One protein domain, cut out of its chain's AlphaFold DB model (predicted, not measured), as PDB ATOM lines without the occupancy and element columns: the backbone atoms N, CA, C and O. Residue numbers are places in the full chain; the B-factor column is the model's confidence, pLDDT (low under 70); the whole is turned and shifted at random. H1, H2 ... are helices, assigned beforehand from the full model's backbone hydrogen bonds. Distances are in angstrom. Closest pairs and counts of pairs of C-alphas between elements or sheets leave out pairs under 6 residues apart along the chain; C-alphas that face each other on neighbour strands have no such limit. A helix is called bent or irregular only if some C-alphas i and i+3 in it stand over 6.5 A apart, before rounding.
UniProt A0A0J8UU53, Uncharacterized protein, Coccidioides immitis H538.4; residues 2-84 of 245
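What this domain is: This is residues 2 to 84 of the 245 residues of an uncharacterized protein of Coccidioides immitis H538.4 (UniProt A0A0J8UU53). What is the main shape? One long helix, H3, makes a rod, and the two shorter helices H1 and H2 follow one another end to end along one side of it, running back against its direction; beyond the other end of H3, H4 turns off at a corner, where residues 65 to 72 and 74 to 84 stick out from the body. What is it built of? The printed part has 83 residues, with four named helices in the order H1, H2, H3, H4 and no named strand, and its class is all helix. How far does it spread? It is extended, with a radius of gyration of the C-alphas of 19.5 A and spans of 59 by 23 by 14 A.

How they stand to each other: What touches the longest helix? H3, residues 39 to 64, touches H1, residues 2 to 16, at a shallow tilt of 19 degrees, opposite ways; their closest C-alphas, those of Leu 16 and Ala 49, are 5.5 A apart. H3 also touches H2, residues 18 to 26, with its residues 42 to 46 alone; the two form a helical hairpin at a steep tilt of 41 degrees, opposite ways, and their closest C-alphas, those of Pro 19 and Leu 46, are 6.0 A apart. How does the last helix stand? H4, residues 67 to 82, is close to H3 but not clearly touching, at a steep tilt of 58 degrees, the same way; their closest C-alphas, those of Ala 63 and Met 69, are 7.5 A apart. H4 is apart from H1 and H2, while H1 and H2 meet only through their link. What do the backbones show? In H3 and H4 every O i to N i+4 pair is within hydrogen-bond range; in H1 it is 7 of 11 and in H2 3 of 5.

Where its parts are: Where does the longest helix run? H3 goes from C-alpha 39 at (174.905, 99.273, 119.295) to C-alpha 64 at (142.742, 115.468, 111.065), 36.9 A. How long are the others? H1 measures 20.4 A from C-alpha 2 at (146.447, 113.199, 100.757), H2 13.7 A, and H4 22.2 A, with C-alpha 82 at (121.478, 112.746, 100.476). Is any helix irregular? H1 is irregular, with C-alphas 9 and 12 7.2 A apart; H2 is irregular, but only just, with C-alphas 19 and 22 6.9 A apart.

The domain as a whole: How large is it? The two C-alphas farthest apart, those of Lys 37 and Glu 82, are 60.8 A apart, and the printed part has no cut. Which links are long? H2 to H3 is a long link, residues 27 to 38; H1 to H2 and H3 to H4 are tight links. Where is confidence low? Residues 25 to 36 have pLDDT under 70, while the mean of the printed part is 81.8.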
ATOM      1  N   GLU A   2     145.991 114.399 101.481       79.25
ATOM      2  CA  GLU A   2     146.447 113.199 100.757       79.25
ATOM      3  C   GLU A   2     147.962 112.939 100.858       79.25
ATOM      4  O   GLU A   2     148.386 111.864 101.267       79.25
ATOM      5  N   ILE A   3     148.792 113.961 100.626       83.00
ATOM      6  CA  ILE A   3     150.257 113.851 100.754       83.00
ATOM      7  C   ILE A   3     150.681 113.420 102.171       83.00
ATOM      8  O   ILE A   3     151.621 112.645 102.323       83.00
ATOM      9  N   LYS A   4     149.990 113.883 103.223       81.38
ATOM     10  CA  LYS A   4     150.284 113.477 104.610       81.38
ATOM     11  C   LYS A   4     149.900 112.014 104.854       81.38
ATOM     12  O   LYS A   4     150.658 111.291 105.485       81.38
ATOM     13  N   ILE A   5     148.771 111.559 104.304       84.06
ATOM     14  CA  ILE A   5     148.343 110.151 104.380       84.06
ATOM     15  C   ILE A   5     149.361 109.247 103.676       84.06
ATOM     16  O   ILE A   5     149.759 108.216 104.216       84.06
ATOM     17  N   GLN A   6     149.830 109.645 102.493       83.25
ATOM     18  CA  GLN A   6     150.856 108.903 101.759       83.25
ATOM     19  C   GLN A   6     152.174 108.834 102.537       83.25
ATOM     20  O   GLN A   6     152.759 107.758 102.644       83.25
ATOM     21  N   LYS A   7     152.598 109.939 103.164       81.81
ATOM     22  CA  LYS A   7     153.770 109.950 104.053       81.81
ATOM     23  C   LYS A   7     153.613 108.979 105.228       81.81
ATOM     24  O   LYS A   7     154.524 108.187 105.469       81.81
ATOM     25  N   LEU A   8     152.448 108.939 105.878       84.94
ATOM     26  CA  LEU A   8     152.176 107.998 106.974       84.94
ATOM     27  C   LEU A   8     152.237 106.526 106.545       84.94
ATOM     28  O   LEU A   8     152.728 105.694 107.303       84.94
ATOM     29  N   ARG A   9     151.811 106.187 105.321       83.94
ATOM     30  CA  ARG A   9     151.918 104.807 104.800       83.94
ATOM     31  C   ARG A   9     153.362 104.309 104.739       83.94
ATOM     32  O   ARG A   9     153.610 103.120 104.897       83.94
ATOM     33  N   THR A  10     154.315 105.216 104.539       81.44
ATOM     34  CA  THR A  10     155.750 104.893 104.480       81.44
ATOM     35  C   THR A  10     156.434 104.904 105.853       81.44
ATOM     36  O   THR A  10     157.570 104.442 105.978       81.44
ATOM     37  N   LEU A  11     155.748 105.381 106.897       81.06
ATOM     38  CA  LEU A  11     156.339 105.651 108.206       81.06
ATOM     39  C   LEU A  11     156.901 104.382 108.860       81.06
ATOM     40  O   LEU A  11     158.078 104.356 109.201       81.06
ATOM     41  N   VAL A  12     156.116 103.302 108.944       75.75
ATOM     42  CA  VAL A  12     156.589 102.020 109.505       75.75
ATOM     43  C   VAL A  12     157.523 101.269 108.548       75.75
ATOM     44  O   VAL A  12     158.639 100.957 108.957       75.75
ATOM     45  N   PRO A  13     157.144 101.003 107.280       73.19
ATOM     46  CA  PRO A  13     157.907 100.077 106.443       73.19
ATOM     47  C   PRO A  13     159.273 100.609 106.008       73.19
ATOM     48  O   PRO A  13     160.143  99.822 105.653       73.19
ATOM     49  N   THR A  14     159.462 101.935 105.993       74.31
ATOM     50  CA  THR A  14     160.680 102.540 105.428       74.31
ATOM     51  C   THR A  14     161.421 103.458 106.387       74.31
ATOM     52  O   THR A  14     162.645 103.432 106.399       74.31
ATOM     53  N   ARG A  15     160.723 104.257 107.207       77.50
ATOM     54  CA  ARG A  15     161.360 105.333 107.988       77.50
ATOM     55  C   ARG A  15     161.710 104.895 109.404       77.50
ATOM     56  O   ARG A  15     162.872 104.987 109.782       77.50
ATOM     57  N   LEU A  16     160.758 104.325 110.146       80.62
ATOM     58  CA  LEU A  16     161.009 103.790 111.490       80.62
ATOM     59  C   LEU A  16     162.050 102.671 111.482       80.62
ATOM     60  O   LEU A  16     162.818 102.532 112.425       80.62
ATOM     61  N   TRP A  17     162.072 101.867 110.422       81.44
ATOM     62  CA  TRP A  17     163.004 100.750 110.300       81.44
ATOM     63  C   TRP A  17     164.286 101.118 109.555       81.44
ATOM     64  O   TRP A  17     165.186 100.288 109.488       81.44
ATOM     65  N   SER A  18     164.407 102.350 109.039       81.31
ATOM     66  CA  SER A  18     165.592 102.819 108.308       81.31
ATOM     67  C   SER A  18     166.909 102.541 109.050       81.31
ATOM     68  O   SER A  18     167.817 102.012 108.407       81.31
ATOM     69  N   PRO A  19     167.017 102.762 110.380       80.94
ATOM     70  CA  PRO A  19     168.248 102.465 111.118       80.94
ATOM     71  C   PRO A  19     168.611 100.969 111.154       80.94
ATOM     72  O   PRO A  19     169.778 100.618 111.291       80.94
ATOM     73  N   LEU A  20     167.630 100.070 111.001       77.81
ATOM     74  CA  LEU A  20     167.826  98.613 111.016       77.81
ATOM     75  C   LEU A  20     168.152  98.032 109.632       77.81
ATOM     76  O   LEU A  20     168.652  96.909 109.546       77.81
ATOM     77  N   VAL A  21     167.896  98.774 108.549       78.31
ATOM     78  CA  VAL A  21     168.134  98.308 107.170       78.31
ATOM     79  C   VAL A  21     169.592  97.884 106.935       78.31
ATOM     80  O   VAL A  21     169.780  96.789 106.400       78.31
ATOM     81  N   PRO A  22     170.625  98.643 107.363       73.12
ATOM     82  CA  PRO A  22     172.019  98.233 107.187       73.12
ATOM     83  C   PRO A  22     172.339  96.919 107.916       73.12
ATOM     84  O   PRO A  22     172.966  96.037 107.342       73.12
ATOM     85  N   VAL A  23     171.824  96.728 109.136       71.19
ATOM     86  CA  VAL A  23     172.052  95.514 109.946       71.19
ATOM     87  C   VAL A  23     171.425  94.270 109.302       71.19
ATOM     88  O   VAL A  23     172.003  93.183 109.320       71.19
ATOM     89  N   ILE A  24     170.242  94.413 108.697       71.00
ATOM     90  CA  ILE A  24     169.555  93.314 108.003       71.00
ATOM     91  C   ILE A  24     170.230  93.006 106.656       71.00
ATOM     92  O   ILE A  24     170.327  91.839 106.267       71.00
ATOM     93  N   ALA A  25     170.701  94.036 105.949       66.00
ATOM     94  CA  ALA A  25     171.409  93.906 104.677       66.00
ATOM     95  C   ALA A  25     172.791  93.246 104.841       66.00
ATOM     96  O   ALA A  25     173.194  92.454 103.989       66.00
ATOM     97  N   GLU A  26     173.461  93.458 105.977       60.88
ATOM     98  CA  GLU A  26     174.710  92.773 106.331       60.88
ATOM     99  C   GLU A  26     174.544  91.250 106.418       60.88
ATOM    100  O   GLU A  26     175.368  90.510 105.883       60.88
ATOM    101  N   LYS A  27     173.441  90.756 107.001       60.25
ATOM    102  CA  LYS A  27     173.136  89.311 107.030       60.25
ATOM    103  C   LYS A  27     172.957  88.721 105.621       60.25
ATOM    104  O   LYS A  27     173.087  87.512 105.442       60.25
ATOM    105  N   LYS A  28     172.657  89.567 104.631       61.31
ATOM    106  CA  LYS A  28     172.504  89.211 103.212       61.31
ATOM    107  C   LYS A  28     173.746  89.522 102.361       61.31
ATOM    108  O   LYS A  28     173.714  89.254 101.165       61.31
ATOM    109  N   GLY A  29     174.828  90.034 102.956       57.72
ATOM    110  CA  GLY A  29     176.111  90.263 102.282       57.72
ATOM    111  C   GLY A  29     176.233  91.573 101.493       57.72
ATOM    112  O   GLY A  29     177.129  91.678 100.658       57.72
ATOM    113  N   ASP A  30     175.371  92.569 101.729       57.94
ATOM    114  CA  ASP A  30     175.402  93.845 100.994       57.94
ATOM    115  C   ASP A  30     176.145  94.944 101.789       57.94
ATOM    116  O   ASP A  30     175.703  95.372 102.854       57.94
ATOM    117  N   ILE A  31     177.307  95.387 101.286       57.88
ATOM    118  CA  ILE A  31     178.304  96.228 102.000       57.88
ATOM    119  C   ILE A  31     178.081  97.741 101.754       57.88
ATOM    120  O   ILE A  31     178.855  98.592 102.184       57.88
ATOM    121  N   ARG A  32     177.022  98.124 101.033       62.69
ATOM    122  CA  ARG A  32     176.867  99.491 100.493       62.69
ATOM    123  C   ARG A  32     176.303 100.533 101.465       62.69
ATOM    124  O   ARG A  32     176.261 101.708 101.106       62.69
ATOM    125  N   LEU A  33     175.857 100.143 102.660       63.09
ATOM    126  CA  LEU A  33     175.196 101.050 103.605       63.09
ATOM    127  C   LEU A  33     176.117 101.426 104.780       63.09
ATOM    128  O   LEU A  33     176.778 100.547 105.334       63.09
ATOM    129  N   PRO A  34     176.169 102.715 105.179       64.88
ATOM    130  CA  PRO A  34     177.000 103.157 106.291       64.88
ATOM    131  C   PRO A  34     176.557 102.478 107.592       64.88
ATOM    132  O   PRO A  34     175.396 102.553 107.995       64.88
ATOM    133  N   ARG A  35     177.509 101.798 108.232       66.88
ATOM    134  CA  ARG A  35     177.306 101.017 109.452       66.88
ATOM    135  C   ARG A  35     177.215 101.933 110.687       66.88
ATOM    136  O   ARG A  35     178.044 102.840 110.811       66.88
ATOM    137  N   PRO A  36     176.296 101.676 111.637       68.12
ATOM    138  CA  PRO A  36     176.343 102.310 112.955       68.12
ATOM    139  C   PRO A  36     177.602 101.864 113.712       68.12
ATOM    140  O   PRO A  36     177.909 100.672 113.782       68.12
ATOM    141  N   LYS A  37     178.361 102.805 114.281       72.44
ATOM    142  CA  LYS A  37     179.682 102.525 114.873       72.44
ATOM    143  C   LYS A  37     179.572 101.781 116.204       72.44
ATOM    144  O   LYS A  37     180.545 101.166 116.636       72.44
ATOM    145  N   SER A  38     178.401 101.813 116.847       80.06
ATOM    146  CA  SER A  38     178.111 101.052 118.062       80.06
ATOM    147  C   SER A  38     176.626 100.659 118.185       80.06
ATOM    148  O   SER A  38     175.761 101.320 117.606       80.06
ATOM    149  N   PRO A  39     176.295  99.622 118.982       81.25
ATOM    150  CA  PRO A  39     174.905  99.273 119.295       81.25
ATOM    151  C   PRO A  39     174.131 100.386 120.020       81.25
ATOM    152  O   PRO A  39     172.919 100.490 119.854       81.25
ATOM    153  N   GLN A  40     174.821 101.219 120.808       84.88
ATOM    154  CA  GLN A  40     174.218 102.367 121.495       84.88
ATOM    155  C   GLN A  40     173.784 103.439 120.491       84.88
ATOM    156  O   GLN A  40     172.655 103.907 120.545       84.88
ATOM    157  N   GLU A  41     174.633 103.731 119.504       84.75
ATOM    158  CA  GLU A  41     174.311 104.671 118.427       84.75
ATOM    159  C   GLU A  41     173.096 104.203 117.608       84.75
ATOM    160  O   GLU A  41     172.231 105.007 117.269       84.75
ATOM    161  N   LEU A  42     172.978 102.897 117.339       84.31
ATOM    162  CA  LEU A  42     171.799 102.326 116.680       84.31
ATOM    163  C   LEU A  42     170.525 102.484 117.525       84.31
ATOM    164  O   LEU A  42     169.466 102.809 116.987       84.31
ATOM    165  N   PHE A  43     170.615 102.244 118.836       85.62
ATOM    166  CA  PHE A  43     169.486 102.418 119.750       85.62
ATOM    167  C   PHE A  43     169.025 103.878 119.799       85.62
ATOM    168  O   PHE A  43     167.825 104.141 119.708       85.62
ATOM    169  N   ASP A  44     169.964 104.823 119.857       88.25
ATOM    170  CA  ASP A  44     169.667 106.255 119.851       88.25
ATOM    171  C   ASP A  44     169.031 106.694 118.524       88.25
ATOM    172  O   ASP A  44     168.024 107.404 118.528       88.25
ATOM    173  N   GLN A  45     169.544 106.214 117.385       86.94
ATOM    174  CA  GLN A  45     168.963 106.479 116.062       86.94
ATOM    175  C   GLN A  45     167.543 105.915 115.925       86.94
ATOM    176  O   GLN A  45     166.658 106.587 115.394       86.94
ATOM    177  N   LEU A  46     167.296 104.700 116.425       87.44
ATOM    178  CA  LEU A  46     165.964 104.095 116.422       87.44
ATOM    179  C   LEU A  46     165.006 104.846 117.356       87.44
ATOM    180  O   LEU A  46     163.856 105.095 116.994       87.44
ATOM    181  N   GLY A  47     165.483 105.237 118.538       88.19
ATOM    182  CA  GLY A  47     164.726 106.039 119.494       88.19
ATOM    183  C   GLY A  47     164.347 107.404 118.924       88.19
ATOM    184  O   GLY A  47     163.203 107.836 119.077       88.19
ATOM    185  N   GLN A  48     165.267 108.053 118.213       89.19
ATOM    186  CA  GLN A  48     165.014 109.314 117.526       89.19
ATOM    187  C   GLN A  48     163.993 109.143 116.394       89.19
ATOM    188  O   GLN A  48     162.999 109.865 116.363       89.19
ATOM    189  N   ALA A  49     164.160 108.133 115.533       88.56
ATOM    190  CA  ALA A  49     163.207 107.837 114.462       88.56
ATOM    191  C   ALA A  49     161.796 107.540 115.004       88.56
ATOM    192  O   ALA A  49     160.800 107.986 114.434       88.56
ATOM    193  N   ALA A  50     161.696 106.826 116.131       88.56
ATOM    194  CA  ALA A  50     160.429 106.552 116.803       88.56
ATOM    195  C   ALA A  50     159.768 107.821 117.361       88.56
ATOM    196  O   ALA A  50     158.556 107.988 117.209       88.56
ATOM    197  N   ARG A  51     160.542 108.724 117.977       90.31
ATOM    198  CA  ARG A  51     160.034 110.008 118.491       90.31
ATOM    199  C   ARG A  51     159.541 110.907 117.366       90.31
ATOM    200  O   ARG A  51     158.403 111.359 117.428       90.31
ATOM    201  N   GLU A  52     160.336 111.076 116.312       88.75
ATOM    202  CA  GLU A  52     159.954 111.853 115.126       88.75
ATOM    203  C   GLU A  52     158.705 111.274 114.451       88.75
ATOM    204  O   GLU A  52     157.787 112.007 114.081       88.75
ATOM    205  N   GLY A  53     158.628 109.944 114.338       87.06
ATOM    206  CA  GLY A  53     157.445 109.269 113.812       87.06
ATOM    207  C   GLY A  53     156.201 109.517 114.667       87.06
ATOM    208  O   GLY A  53     155.119 109.751 114.129       87.06
ATOM    209  N   ASN A  54     156.346 109.511 115.994       90.12
ATOM    210  CA  ASN A  54     155.249 109.801 116.909       90.12
ATOM    211  C   ASN A  54     154.802 111.270 116.831       90.12
ATOM    212  O   ASN A  54     153.604 111.538 116.790       90.12
ATOM    213  N   GLU A  55     155.737 112.215 116.745       90.44
ATOM    214  CA  GLU A  55     155.434 113.636 116.536       90.44
ATOM    215  C   GLU A  55     154.694 113.873 115.212       90.44
ATOM    216  O   GLU A  55     153.705 114.607 115.180       90.44
ATOM    217  N   GLU A  56     155.099 113.204 114.128       89.00
ATOM    218  CA  GLU A  56     154.405 113.282 112.837       89.00
ATOM    219  C   GLU A  56     152.974 112.720 112.920       89.00
ATOM    220  O   GLU A  56     152.040 113.309 112.362       89.00
ATOM    221  N   ILE A  57     152.774 111.617 113.652       90.31
ATOM    222  CA  ILE A  57     151.446 111.035 113.902       90.31
ATOM    223  C   ILE A  57     150.576 111.993 114.720       90.31
ATOM    224  O   ILE A  57     149.415 112.204 114.365       90.31
ATOM    225  N   GLU A  58     151.103 112.585 115.791       91.94
ATOM    226  CA  GLU A  58     150.351 113.533 116.619       91.94
ATOM    227  C   GLU A  58     150.007 114.812 115.846       91.94
ATOM    228  O   GLU A  58     148.856 115.257 115.862       91.94
ATOM    229  N   ALA A  59     150.943 115.346 115.057       90.25
ATOM    230  CA  ALA A  59     150.682 116.472 114.164       90.25
ATOM    231  C   ALA A  59     149.611 116.136 113.111       90.25
ATOM    232  O   ALA A  59     148.760 116.971 112.785       90.25
ATOM    233  N   PHE A  60     149.611 114.907 112.582       91.06
ATOM    234  CA  PHE A  60     148.555 114.445 111.688       91.06
ATOM    235  C   PHE A  60     147.209 114.328 112.404       91.06
ATOM    236  O   PHE A  60     146.216 114.812 111.867       91.06
ATOM    237  N   LYS A  61     147.155 113.735 113.603       90.94
ATOM    238  CA  LYS A  61     145.920 113.625 114.397       90.94
ATOM    239  C   LYS A  61     145.329 114.997 114.698       90.94
ATOM    240  O   LYS A  61     144.124 115.177 114.527       90.94
ATOM    241  N   ALA A  62     146.162 115.957 115.095       92.12
ATOM    242  CA  ALA A  62     145.741 117.332 115.342       92.12
ATOM    243  C   ALA A  62     145.155 117.976 114.076       92.12
ATOM    244  O   ALA A  62     144.071 118.552 114.119       92.12
ATOM    245  N   ALA A  63     145.817 117.810 112.925       90.44
ATOM    246  CA  ALA A  63     145.306 118.306 111.649       90.44
ATOM    247  C   ALA A  63     144.017 117.588 111.203       90.44
ATOM    248  O   ALA A  63     143.111 118.224 110.672       90.44
ATOM    249  N   TRP A  64     143.909 116.276 111.428       89.44
ATOM    250  CA  TRP A  64     142.742 115.468 111.065       89.44
ATOM    251  C   TRP A  64     141.504 115.820 111.888       89.44
ATOM    252  O   TRP A  64     140.398 115.814 111.361       89.44
ATOM    253  N   ARG A  65     141.700 116.145 113.169       90.06
ATOM    254  CA  ARG A  65     140.651 116.585 114.101       90.06
ATOM    255  C   ARG A  65     140.441 118.100 114.100       90.06
ATOM    256  O   ARG A  65     139.745 118.618 114.969       90.06
ATOM    257  N   SER A  66     141.064 118.821 113.169       93.19
ATOM    258  CA  SER A  66     140.855 120.259 113.047       93.19
ATOM    259  C   SER A  66     139.396 120.556 112.674       93.19
ATOM    260  O   SER A  66     138.776 119.770 111.952       93.19
ATOM    261  N   PRO A  67     138.834 121.688 113.129       92.38
ATOM    262  CA  PRO A  67     137.452 122.054 112.821       92.38
ATOM    263  C   PRO A  67     137.196 122.192 111.312       92.38
ATOM    264  O   PRO A  67     136.113 121.864 110.845       92.38
ATOM    265  N   GLU A  68     138.205 122.592 110.532       90.75
ATOM    266  CA  GLU A  68     138.135 122.650 109.066       90.75
ATOM    267  C   GLU A  68     137.966 121.255 108.433       90.75
ATOM    268  O   GLU A  68     137.102 121.041 107.577       90.75
ATOM    269  N   MET A  69     138.753 120.272 108.886       89.69
ATOM    270  CA  MET A  69     138.612 118.890 108.424       89.69
ATOM    271  C   MET A  69     137.297 118.273 108.885       89.69
ATOM    272  O   MET A  69     136.666 117.556 108.113       89.69
ATOM    273  N   GLN A  70     136.861 118.574 110.108       91.12
ATOM    274  CA  GLN A  70     135.582 118.101 110.622       91.12
ATOM    275  C   GLN A  70     134.415 118.631 109.782       91.12
ATOM    276  O   GLN A  70     133.586 117.839 109.352       91.12
ATOM    277  N   ALA A  71     134.417 119.920 109.430       92.56
ATOM    278  CA  ALA A  71     133.415 120.497 108.536       92.56
ATOM    279  C   ALA A  71     133.407 119.825 107.150       92.56
ATOM    280  O   ALA A  71     132.348 119.596 106.565       92.56
ATOM    281  N   THR A  72     134.582 119.445 106.636       89.19
ATOM    282  CA  THR A  72     134.688 118.679 105.386       89.19
ATOM    283  C   THR A  72     134.072 117.282 105.530       89.19
ATOM    284  O   THR A  72     133.339 116.842 104.645       89.19
ATOM    285  N   TRP A  73     134.328 116.585 106.645       88.88
ATOM    286  CA  TRP A  73     133.709 115.286 106.936       88.88
ATOM    287  C   TRP A  73     132.200 115.383 107.086       88.88
ATOM    288  O   TRP A  73     131.486 114.536 106.555       88.88
ATOM    289  N   ASP A  74     131.716 116.418 107.764       92.00
ATOM    290  CA  ASP A  74     130.291 116.652 107.962       92.00
ATOM    291  C   ASP A  74     129.597 116.897 106.615       92.00
ATOM    292  O   ASP A  74     128.575 116.271 106.334       92.00
ATOM    293  N   HIS A  75     130.212 117.683 105.725       89.31
ATOM    294  CA  HIS A  75     129.713 117.896 104.367       89.31
ATOM    295  C   HIS A  75     129.701 116.611 103.522       89.31
ATOM    296  O   HIS A  75     128.730 116.323 102.820       89.31
ATOM    297  N   VAL A  76     130.761 115.797 103.593       87.31
ATOM    298  CA  VAL A  76     130.810 114.494 102.906       87.31
ATOM    299  C   VAL A  76     129.739 113.551 103.458       87.31
ATOM    300  O   VAL A  76     129.053 112.894 102.679       87.31
ATOM    301  N   ASN A  77     129.549 113.511 104.775       87.38
ATOM    302  CA  ASN A  77     128.524 112.694 105.424       87.38
ATOM    303  C   ASN A  77     127.107 113.131 105.039       87.38
ATOM    304  O   ASN A  77     126.250 112.280 104.804       87.38
ATOM    305  N   GLU A  78     126.852 114.435 104.949       91.12
ATOM    306  CA  GLU A  78     125.589 114.980 104.448       91.12
ATOM    307  C   GLU A  78     125.350 114.538 103.000       91.12
ATOM    308  O   GLU A  78     124.313 113.946 102.702       91.12
ATOM    309  N   LYS A  79     126.356 114.668 102.125       85.50
ATOM    310  CA  LYS A  79     126.282 114.188 100.736       85.50
ATOM    311  C   LYS A  79     126.067 112.678 100.626       85.50
ATOM    312  O   LYS A  79     125.344 112.230  99.736       85.50
ATOM    313  N   ILE A  80     126.655 111.877 101.515       84.44
ATOM    314  CA  ILE A  80     126.425 110.423 101.587       84.44
ATOM    315  C   ILE A  80     124.970 110.125 101.963       84.44
ATOM    316  O   ILE A  80     124.346 109.271 101.332       84.44
ATOM    317  N   LYS A  81     124.414 110.843 102.948       87.00
ATOM    318  CA  LYS A  81     123.011 110.693 103.361       87.00
ATOM    319  C   LYS A  81     122.047 111.101 102.245       87.00
ATOM    320  O   LYS A  81     121.130 110.346 101.943       87.00
ATOM    321  N   GLU A  82     122.286 112.243 101.600       86.75
ATOM    322  CA  GLU A  82     121.478 112.746 100.476       86.75
ATOM    323  C   GLU A  82     121.493 111.802  99.266       86.75
ATOM    324  O   GLU A  82     120.490 111.650  98.575       86.75
ATOM    325  N   SER A  83     122.632 111.160  98.999       79.94
ATOM    326  CA  SER A  83     122.821 110.268  97.847       79.94
ATOM    327  C   SER A  83     122.472 108.801  98.122       79.94
ATOM    328  O   SER A  83     122.698 107.960  97.250       79.94
ATOM    329  N   GLY A  84     121.972 108.468  99.319       77.44
ATOM    330  CA  GLY A  84     121.669 107.086  99.703       77.44
ATOM    331  C   GLY A  84     122.890 106.157  99.674       77.44
ATOM    332  O   GLY A  84     122.747 104.974  99.383       77.44
TER     333      GLY A  84